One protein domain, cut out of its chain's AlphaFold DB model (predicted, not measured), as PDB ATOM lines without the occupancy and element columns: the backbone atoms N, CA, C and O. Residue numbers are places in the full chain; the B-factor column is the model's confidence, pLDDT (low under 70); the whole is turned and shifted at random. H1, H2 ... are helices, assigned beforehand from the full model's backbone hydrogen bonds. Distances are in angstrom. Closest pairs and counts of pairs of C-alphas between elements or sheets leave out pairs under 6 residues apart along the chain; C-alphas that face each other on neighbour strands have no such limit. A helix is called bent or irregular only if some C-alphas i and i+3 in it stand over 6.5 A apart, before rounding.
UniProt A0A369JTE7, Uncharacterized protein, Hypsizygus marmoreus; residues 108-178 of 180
ATOM      1  N   ILE A 108     202.721 177.513 264.027       89.94
ATOM      2  CA  ILE A 108     202.224 177.375 265.397       89.94
ATOM      3  C   ILE A 108     203.256 177.943 266.361       89.94
ATOM      4  O   ILE A 108     204.436 177.599 266.293       89.94
ATOM      5  N   ILE A 109     202.803 178.811 267.260       89.31
ATOM      6  CA  ILE A 109     203.624 179.438 268.289       89.31
ATOM      7  C   ILE A 109     203.035 179.060 269.647       89.31
ATOM      8  O   ILE A 109     201.855 179.289 269.909       89.31
ATOM      9  N   GLN A 110     203.866 178.495 270.521       90.25
ATOM     10  CA  GLN A 110     203.519 178.240 271.916       90.25
ATOM     11  C   GLN A 110     204.702 178.629 272.803       90.25
ATOM     12  O   GLN A 110     205.790 178.069 272.687       90.25
ATOM     13  N   SER A 111     204.493 179.595 273.696       88.06
ATOM     14  CA  SER A 111     205.546 180.091 274.593       88.06
ATOM     15  C   SER A 111     205.809 179.156 275.776       88.06
ATOM     16  O   SER A 111     206.923 179.111 276.288       88.06
ATOM     17  N   SER A 112     204.789 178.423 276.229       89.06
ATOM     18  CA  SER A 112     204.893 177.451 277.319       89.06
ATOM     19  C   SER A 112     203.749 176.440 277.271       89.06
ATOM     20  O   SER A 112     202.720 176.689 276.649       89.06
ATOM     21  N   GLU A 113     203.890 175.335 278.000       86.44
ATOM     22  CA  GLU A 113     202.845 174.308 278.139       86.44
ATOM     23  C   GLU A 113     201.583 174.818 278.849       86.44
ATOM     24  O   GLU A 113     200.514 174.231 278.719       86.44
ATOM     25  N   LEU A 114     201.696 175.921 279.596       87.25
ATOM     26  CA  LEU A 114     200.580 176.556 280.297       87.25
ATOM     27  C   LEU A 114     199.833 177.568 279.418       87.25
ATOM     28  O   LEU A 114     198.763 178.043 279.810       87.25
ATOM     29  N   CYS A 115     200.370 177.880 278.235       86.50
ATOM     30  CA  CYS A 115     199.786 178.797 277.262       86.50
ATOM     31  C   CYS A 115     199.162 178.018 276.099       86.50
ATOM     32  O   CYS A 115     199.714 177.016 275.639       86.50
ATOM     33  N   ALA A 116     198.017 178.492 275.606       86.75
ATOM     34  CA  ALA A 116     197.379 177.890 274.442       86.75
ATOM     35  C   ALA A 116     198.266 178.082 273.196       86.75
ATOM     36  O   ALA A 116     198.895 179.137 273.059       86.75
ATOM     37  N   PRO A 117     198.350 177.087 272.297       90.19
ATOM     38  CA  PRO A 117     199.018 177.277 271.018       90.19
ATOM     39  C   PRO A 117     198.247 178.283 270.164       90.19
ATOM     40  O   PRO A 117     197.025 178.205 270.044       90.19
ATOM     41  N   ILE A 118     198.977 179.200 269.537       85.44
ATOM     42  CA  ILE A 118     198.422 180.204 268.631       85.44
ATOM     43  C   ILE A 118     198.890 179.870 267.219       85.44
ATOM     44  O   ILE A 118     200.085 179.678 266.982       85.44
ATOM     45  N   MET A 119     197.954 179.813 266.276       86.00
ATOM     46  CA  MET A 119     198.266 179.670 264.859       86.00
ATOM     47  C   MET A 119     198.349 181.048 264.202       86.00
ATOM     48  O   MET A 119     197.447 181.872 264.349       86.00
ATOM     49  N   SER A 120     199.433 181.304 263.477       84.31
ATOM     50  CA  SER A 120     199.586 182.525 262.689       84.31
ATOM     51  C   SER A 120     198.734 182.487 261.417       84.31
ATOM     52  O   SER A 120     198.321 181.428 260.940       84.31
ATOM     53  N   ASN A 121     198.471 183.662 260.846       79.62
ATOM     54  CA  ASN A 121     197.781 183.758 259.563       79.62
ATOM     55  C   ASN A 121     198.660 183.171 258.447       79.62
ATOM     56  O   ASN A 121     199.853 183.467 258.365       79.62
ATOM     57  N   GLY A 122     198.068 182.367 257.565       77.69
ATOM     58  CA  GLY A 122     198.781 181.781 256.434       77.69
ATOM     59  C   GLY A 122     198.039 180.606 255.806       77.69
ATOM     60  O   GLY A 122     196.923 180.270 256.206       77.69
ATOM     61  N   LEU A 123     198.674 179.969 254.822       80.88
ATOM     62  CA  LEU A 123     198.178 178.729 254.233       80.88
ATOM     63  C   LEU A 123     198.285 177.594 255.258       80.88
ATOM     64  O   LEU A 123     199.382 177.245 255.701       80.88
ATOM     65  N   ILE A 124     197.148 177.004 255.612       83.12
ATOM     66  CA  ILE A 124     197.079 175.883 256.546       83.12
ATOM     67  C   ILE A 124     197.367 174.596 255.776       83.12
ATOM     68  O   ILE A 124     196.599 174.197 254.902       83.12
ATOM     69  N   MET A 125     198.483 173.952 256.104       85.31
ATOM     70  CA  MET A 125     198.842 172.638 255.571       85.31
ATOM     71  C   MET A 125     198.554 171.543 256.600       85.31
ATOM     72  O   MET A 125     198.567 171.842 257.793       85.31
ATOM     73  N   PRO A 126     198.344 170.279 256.183       84.75
ATOM     74  CA  PRO A 126     198.119 169.170 257.112       84.75
ATOM     75  C   PRO A 126     199.160 169.103 258.238       84.75
ATOM     76  O   PRO A 126     198.800 169.000 259.402       84.75
ATOM     77  N   SER A 127     200.437 169.327 257.916       88.31
ATOM     78  CA  SER A 127     201.520 169.364 258.905       88.31
ATOM     79  C   SER A 127     201.363 170.453 259.973       88.31
ATOM     80  O   SER A 127     201.822 170.284 261.103       88.31
ATOM     81  N   VAL A 128     200.723 171.577 259.639       88.12
ATOM     82  CA  VAL A 128     200.422 172.661 260.588       88.12
ATOM     83  C   VAL A 128     199.329 172.218 261.557       88.12
ATOM     84  O   VAL A 128     199.435 172.494 262.749       88.12
ATOM     85  N   ILE A 129     198.325 171.486 261.066       88.62
ATOM     86  CA  ILE A 129     197.260 170.911 261.896       88.62
ATOM     87  C   ILE A 129     197.819 169.841 262.837       88.62
ATOM     88  O   ILE A 129     197.557 169.921 264.033       88.62
ATOM     89  N   ASP A 130     198.660 168.928 262.341       91.12
ATOM     90  CA  ASP A 130     199.316 167.906 263.173       91.12
ATOM     91  C   ASP A 130     200.132 168.555 264.307       91.12
ATOM     92  O   ASP A 130     200.109 168.133 265.466       91.12
ATOM     93  N   THR A 131     200.840 169.638 263.974       91.19
ATOM     94  CA  THR A 131     201.631 170.409 264.940       91.19
ATOM     95  C   THR A 131     200.733 171.103 265.965       91.19
ATOM     96  O   THR A 131     201.030 171.094 267.161       91.19
ATOM     97  N   PHE A 132     199.627 171.699 265.520       90.69
ATOM     98  CA  PHE A 132     198.660 172.342 266.403       90.69
ATOM     99  C   PHE A 132     198.023 171.337 267.367       90.69
ATOM    100  O   PHE A 132     197.980 171.600 268.568       90.69
ATOM    101  N   GLU A 133     197.593 170.175 266.869       91.56
ATOM    102  CA  GLU A 133     197.018 169.100 267.680       91.56
ATOM    103  C   GLU A 133     197.996 168.646 268.771       91.56
ATOM    104  O   GLU A 133     197.622 168.549 269.943       91.56
ATOM    105  N   TYR A 134     199.267 168.440 268.413       93.56
ATOM    106  CA  TYR A 134     200.313 168.079 269.369       93.56
ATOM    107  C   TYR A 134     200.424 169.093 270.522       93.56
ATOM    108  O   TYR A 134     200.406 168.710 271.697       93.56
ATOM    109  N   TYR A 135     200.502 170.390 270.211       92.25
ATOM    110  CA  TYR A 135     200.629 171.431 271.234       92.25
ATOM    111  C   TYR A 135     199.341 171.646 272.039       92.25
ATOM    112  O   TYR A 135     199.409 171.903 273.245       92.25
ATOM    113  N   ALA A 136     198.176 171.496 271.408       91.19
ATOM    114  CA  ALA A 136     196.882 171.582 272.075       91.19
ATOM    115  C   ALA A 136     196.722 170.450 273.099       91.19
ATOM    116  O   ALA A 136     196.405 170.707 274.261       91.19
ATOM    117  N   ASN A 137     197.048 169.212 272.714       91.12
ATOM    118  CA  ASN A 137     197.019 168.062 273.617       91.12
ATOM    119  C   ASN A 137     197.946 168.253 274.820       91.12
ATOM    120  O   ASN A 137     197.554 167.963 275.955       91.12
ATOM    121  N   ARG A 138     199.152 168.790 274.602       92.06
ATOM    122  CA  ARG A 138     200.088 169.095 275.693       92.06
ATOM    123  C   ARG A 138     199.523 170.141 276.656       92.06
ATOM    124  O   ARG A 138     199.556 169.926 277.866       92.06
ATOM    125  N   PHE A 139     198.944 171.217 276.127       91.88
ATOM    126  CA  PHE A 139     198.312 172.275 276.919       91.88
ATOM    127  C   PHE A 139     197.153 171.754 277.783       91.88
ATOM    128  O   PHE A 139     197.099 172.023 278.985       91.88
ATOM    129  N   PHE A 140     196.240 170.969 277.206       91.81
ATOM    130  CA  PHE A 140     195.103 170.433 277.962       91.81
ATOM    131  C   PHE A 140     195.509 169.374 278.981       91.81
ATOM    132  O   PHE A 140     194.925 169.331 280.066       91.81
ATOM    133  N   SER A 141     196.526 168.567 278.661       89.81
ATOM    134  CA  SER A 141     197.090 167.585 279.592       89.81
ATOM    135  C   SER A 141     197.696 168.274 280.814       89.81
ATOM    136  O   SER A 141     197.424 167.866 281.940       89.81
ATOM    137  N   ALA A 142     198.441 169.367 280.612       89.56
ATOM    138  CA  ALA A 142     199.017 170.148 281.707       89.56
ATOM    139  C   ALA A 142     197.942 170.791 282.603       89.56
ATOM    140  O   ALA A 142     198.123 170.888 283.815       89.56
ATOM    141  N   LYS A 143     196.802 171.195 282.025       87.75
ATOM    142  CA  LYS A 143     195.693 171.840 282.751       87.75
ATOM    143  C   LYS A 143     194.617 170.882 283.268       87.75
ATOM    144  O   LYS A 143     193.648 171.355 283.851       87.75
ATOM    145  N   SER A 144     194.740 169.571 283.038       90.19
ATOM    146  CA  SER A 144     193.702 168.576 283.379       90.19
ATOM    147  C   SER A 144     192.291 168.993 282.925       90.19
ATOM    148  O   SER A 144     191.309 168.828 283.646       90.19
ATOM    149  N   THR A 145     192.183 169.596 281.735       87.06
ATOM    150  CA  THR A 145     190.908 170.143 281.237       87.06
ATOM    151  C   THR A 145     189.954 169.007 280.837       87.06
ATOM    152  O   THR A 145     190.381 168.120 280.097       87.06
ATOM    153  N   PRO A 146     188.670 169.014 281.248       90.25
ATOM    154  CA  PRO A 146     187.698 168.003 280.831       90.25
ATOM    155  C   PRO A 146     187.495 167.983 279.312       90.25
ATOM    156  O   PRO A 146     187.430 169.038 278.687       90.25
ATOM    157  N   ALA A 147     187.320 166.800 278.715       84.50
ATOM    158  CA  ALA A 147     187.219 166.636 277.257       84.50
ATOM    159  C   ALA A 147     186.158 167.541 276.595       84.50
ATOM    160  O   ALA A 147     186.404 168.104 275.530       84.50
ATOM    161  N   ALA A 148     185.008 167.745 277.248       82.69
ATOM    162  CA  ALA A 148     183.954 168.631 276.748       82.69
ATOM    163  C   ALA A 148     184.412 170.099 276.630       82.69
ATOM    164  O   ALA A 148     184.058 170.791 275.678       82.69
ATOM    165  N   GLU A 149     185.240 170.568 277.565       85.12
ATOM    166  CA  GLU A 149     185.792 171.925 277.538       85.12
ATOM    167  C   GLU A 149     186.974 172.064 276.577       85.12
ATOM    168  O   GLU A 149     187.208 173.156 276.056       85.12
ATOM    169  N   GLN A 150     187.719 170.981 276.332       87.25
ATOM    170  CA  GLN A 150     188.836 170.990 275.384       87.25
ATOM    171  C   GLN A 150     188.346 171.372 273.988       87.25
ATOM    172  O   GLN A 150     188.914 172.267 273.369       87.25
ATOM    173  N   VAL A 151     187.243 170.769 273.530       78.62
ATOM    174  CA  VAL A 151     186.666 171.053 272.205       78.62
ATOM    175  C   VAL A 151     186.281 172.526 272.080       78.62
ATOM    176  O   VAL A 151     186.675 173.176 271.117       78.62
ATOM    177  N   ALA A 152     185.583 173.086 273.071       79.75
ATOM    178  CA  ALA A 152     185.193 174.497 273.054       79.75
ATOM    179  C   ALA A 152     186.416 175.434 273.003       79.75
ATOM    180  O   ALA A 152     186.447 176.383 272.218       79.75
ATOM    181  N   LYS A 153     187.456 175.133 273.791       80.62
ATOM    182  CA  LYS A 153     188.701 175.918 273.834       80.62
ATOM    183  C   LYS A 153     189.520 175.786 272.547       80.62
ATOM    184  O   LYS A 153     190.115 176.770 272.114       80.62
ATOM    185  N   VAL A 154     189.547 174.613 271.914       81.62
ATOM    186  CA  VAL A 154     190.174 174.424 270.594       81.62
ATOM    187  C   VAL A 154     189.446 175.244 269.542       81.62
ATOM    188  O   VAL A 154     190.089 176.004 268.827       81.62
ATOM    189  N   MET A 155     188.118 175.141 269.484       74.19
ATOM    190  CA  MET A 155     187.309 175.845 268.486       74.19
ATOM    191  C   MET A 155     187.491 177.360 268.565       74.19
ATOM    192  O   MET A 155     187.609 177.993 267.525       74.19
ATOM    193  N   TYR A 156     187.615 177.921 269.770       74.06
ATOM    194  CA  TYR A 156     187.925 179.340 269.959       74.06
ATOM    195  C   TYR A 156     189.303 179.733 269.389       74.06
ATOM    196  O   TYR A 156     189.450 180.753 268.726       74.06
ATOM    197  N   ASN A 157     190.333 178.901 269.583       69.88
ATOM    198  CA  ASN A 157     191.666 179.148 269.006       69.88
ATOM    199  C   ASN A 157     191.714 178.917 267.487       69.88
ATOM    200  O   ASN A 157     192.612 179.413 266.808       69.88
ATOM    201  N   LEU A 158     190.743 178.169 266.965       70.69
ATOM    202  CA  LEU A 158     190.504 177.952 265.544       70.69
ATOM    203  C   LEU A 158     189.497 178.958 264.953       70.69
ATOM    204  O   LEU A 158     189.228 178.918 263.756       70.69
ATOM    205  N   GLU A 159     189.004 179.907 265.750       68.12
ATOM    206  CA  GLU A 159     188.146 181.010 265.318       68.12
ATOM    207  C   GLU A 159     188.867 182.192 264.621       68.12
ATOM    208  O   GLU A 159     188.218 183.208 264.367       68.12
ATOM    209  N   PRO A 160     190.167 182.170 264.240       65.31
ATOM    210  CA  PRO A 160     190.645 183.173 263.307       65.31
ATOM    211  C   PRO A 160     189.850 183.100 262.005       65.31
ATOM    212  O   PRO A 160     189.612 182.021 261.447       65.31
ATOM    213  N   THR A 161     189.552 184.273 261.448       59.34
ATOM    214  CA  THR A 161     188.931 184.459 260.132       59.34
ATOM    215  C   THR A 161     189.587 183.596 259.051       59.34
ATOM    216  O   THR A 161     188.919 183.225 258.097       59.34
ATOM    217  N   ALA A 162     190.867 183.230 259.200       57.16
ATOM    218  CA  ALA A 162     191.605 182.353 258.295       57.16
ATOM    219  C   ALA A 162     191.078 180.906 258.241       57.16
ATOM    220  O   ALA A 162     190.970 180.367 257.145       57.16
ATOM    221  N   ILE A 163     190.706 180.282 259.367       67.25
ATOM    222  CA  ILE A 163     190.135 178.923 259.359       67.25
ATOM    223  C   ILE A 163     188.691 178.965 258.896       67.25
ATOM    224  O   ILE A 163     188.314 178.164 258.050       67.25
ATOM    225  N   CYS A 164     187.893 179.926 259.366       67.12
ATOM    226  CA  CYS A 164     186.548 180.117 258.826       67.12
ATOM    227  C   CYS A 164     186.598 180.384 257.313       67.12
ATOM    228  O   CYS A 164     185.806 179.820 256.563       67.12
ATOM    229  N   SER A 165     187.557 181.185 256.844       63.91
ATOM    230  CA  SER A 165     187.798 181.432 255.420       63.91
ATOM    231  C   SER A 165     188.259 180.169 254.699       63.91
ATOM    232  O   SER A 165     187.739 179.874 253.627       63.91
ATOM    233  N   TRP A 166     189.155 179.369 255.286       70.88
ATOM    234  CA  TRP A 166     189.597 178.099 254.711       70.88
ATOM    235  C   TRP A 166     188.449 177.094 254.612       70.88
ATOM    236  O   TRP A 166     188.212 176.564 253.535       70.88
ATOM    237  N   ILE A 167     187.673 176.893 255.679       69.25
ATOM    238  CA  ILE A 167     186.485 176.027 255.678       69.25
ATOM    239  C   ILE A 167     185.492 176.510 254.621       69.25
ATOM    240  O   ILE A 167     184.977 175.700 253.857       69.25
ATOM    241  N   ASN A 168     185.244 177.819 254.535       69.75
ATOM    242  CA  ASN A 168     184.327 178.382 253.544       69.75
ATOM    243  C   ASN A 168     184.849 178.234 252.106       69.75
ATOM    244  O   ASN A 168     184.060 177.945 251.208       69.75
ATOM    245  N   THR A 169     186.156 178.385 251.887       69.19
ATOM    246  CA  THR A 169     186.797 178.259 250.567       69.19
ATOM    247  C   THR A 169     186.862 176.798 250.119       69.19
ATOM    248  O   THR A 169     186.567 176.488 248.968       69.19
ATOM    249  N   SER A 170     187.155 175.888 251.045       69.50
ATOM    250  CA  SER A 170     187.283 174.445 250.807       69.50
ATOM    251  C   SER A 170     185.953 173.697 250.947       69.50
ATOM    252  O   SER A 170     185.900 172.483 250.762       69.50
ATOM    253  N   LYS A 171     184.849 174.396 251.246       75.88
ATOM    254  CA  LYS A 171     183.531 173.791 251.493       75.88
ATOM    255  C   LYS A 171     183.059 172.925 250.327       75.88
ATOM    256  O   LYS A 171     182.496 171.863 250.553       75.88
ATOM    257  N   ALA A 172     183.293 173.361 249.090       69.06
ATOM    258  CA  ALA A 172     182.897 172.609 247.899       69.06
ATOM    259  C   ALA A 172     183.668 171.285 247.761       69.06
ATOM    260  O   ALA A 172     183.075 170.269 247.408       69.06
ATOM    261  N   GLU A 173     184.961 171.283 248.085       73.94
ATOM    262  CA  GLU A 173     185.796 170.077 248.076       73.94
ATOM    263  C   GLU A 173     185.413 169.138 249.225       73.94
ATOM    264  O   GLU A 173     185.259 167.940 249.014       73.94
ATOM    265  N   LEU A 174     185.153 169.679 250.419       72.31
ATOM    266  CA  LEU A 174     184.675 168.905 251.570       72.31
ATOM    267  C   LEU A 174     183.295 168.271 251.319       72.31
ATOM    268  O   LEU A 174     183.072 167.122 251.699       72.31
ATOM    269  N   ILE A 175     182.386 168.981 250.639       75.31
ATOM    270  CA  ILE A 175     181.089 168.435 250.203       75.31
ATOM    271  C   ILE A 175     181.289 167.334 249.152       75.31
ATOM    272  O   ILE A 175     180.608 166.317 249.188       75.31
ATOM    273  N   ALA A 176     182.239 167.499 248.228       74.62
ATOM    274  CA  ALA A 176     182.541 166.474 247.228       74.62
ATOM    275  C   ALA A 176     183.190 165.214 247.832       74.62
ATOM    276  O   ALA A 176     183.092 164.136 247.251       74.62
ATOM    277  N   LEU A 177     183.845 165.348 248.990       72.38
ATOM    278  CA  LEU A 177     184.434 164.246 249.757       72.38
ATOM    279  C   LEU A 177     183.435 163.556 250.693       72.38
ATOM    280  O   LEU A 177     183.760 162.512 251.259       72.38
ATOM    281  N   THR A 178     182.236 164.113 250.887       60.00
ATOM    282  CA  THR A 178     181.207 163.437 251.680       60.00
ATOM    283  C   THR A 178     180.592 162.334 250.822       60.00
ATOM    284  O   THR A 178     180.007 162.596 249.775       60.00
TER     285      THR A 178
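This is residues 108 to 178 of the 180 residues of an uncharacterized protein of Hypsizygus marmoreus (UniProt A0A369JTE7). A looped stretch, residues 108 to 125, folds back on itself beside the long helix H1; H2 slants across from H1, and the kinked H3 leads away, its residues 167 to 176 sticking out with 177 and 178. The 71 printed residues hold H1, H2 and H3 in that order and no named strand: all helix. The whole is only just compact, close to loose, with a radius of gyration of the C-alphas of 13.3 A, and elongated, spanning 38 by 25 by 19 A.

First look at residues 108 to 109, paired antiparallel with 118 to 119. H1, residues 126 to 142, and H2, residues 147 to 157, are close but not clearly touching; their closest C-alphas, of Phe 140 and Gln 150, are 6.8 A apart. They run opposite ways at a steep tilt of 51 degrees. H3, residues 161 to 176, is apart from both. Every O i to N i+4 pair is within hydrogen-bond range in H1, 6 of 7 in H2 and 10 of 12 in H3.

Find C-alpha 126 at (198.119, 169.170, 257.112); from there H1 runs 24.6 A. H2 measures 15.6 A. H3 runs 23.0 A to C-alpha 176 at (182.541, 166.474, 247.228), with a kink of 47 degrees near residue 170; it is irregular, C-alphas 169 and 172 being 7.4 A apart.

The printed part has no cut, and both links between helices are tight. The C-alphas farthest apart, of Ser 112 and Ala 176, are 39.1 A apart. Confidence is under 70 at 14 residues, among them 159 to 165.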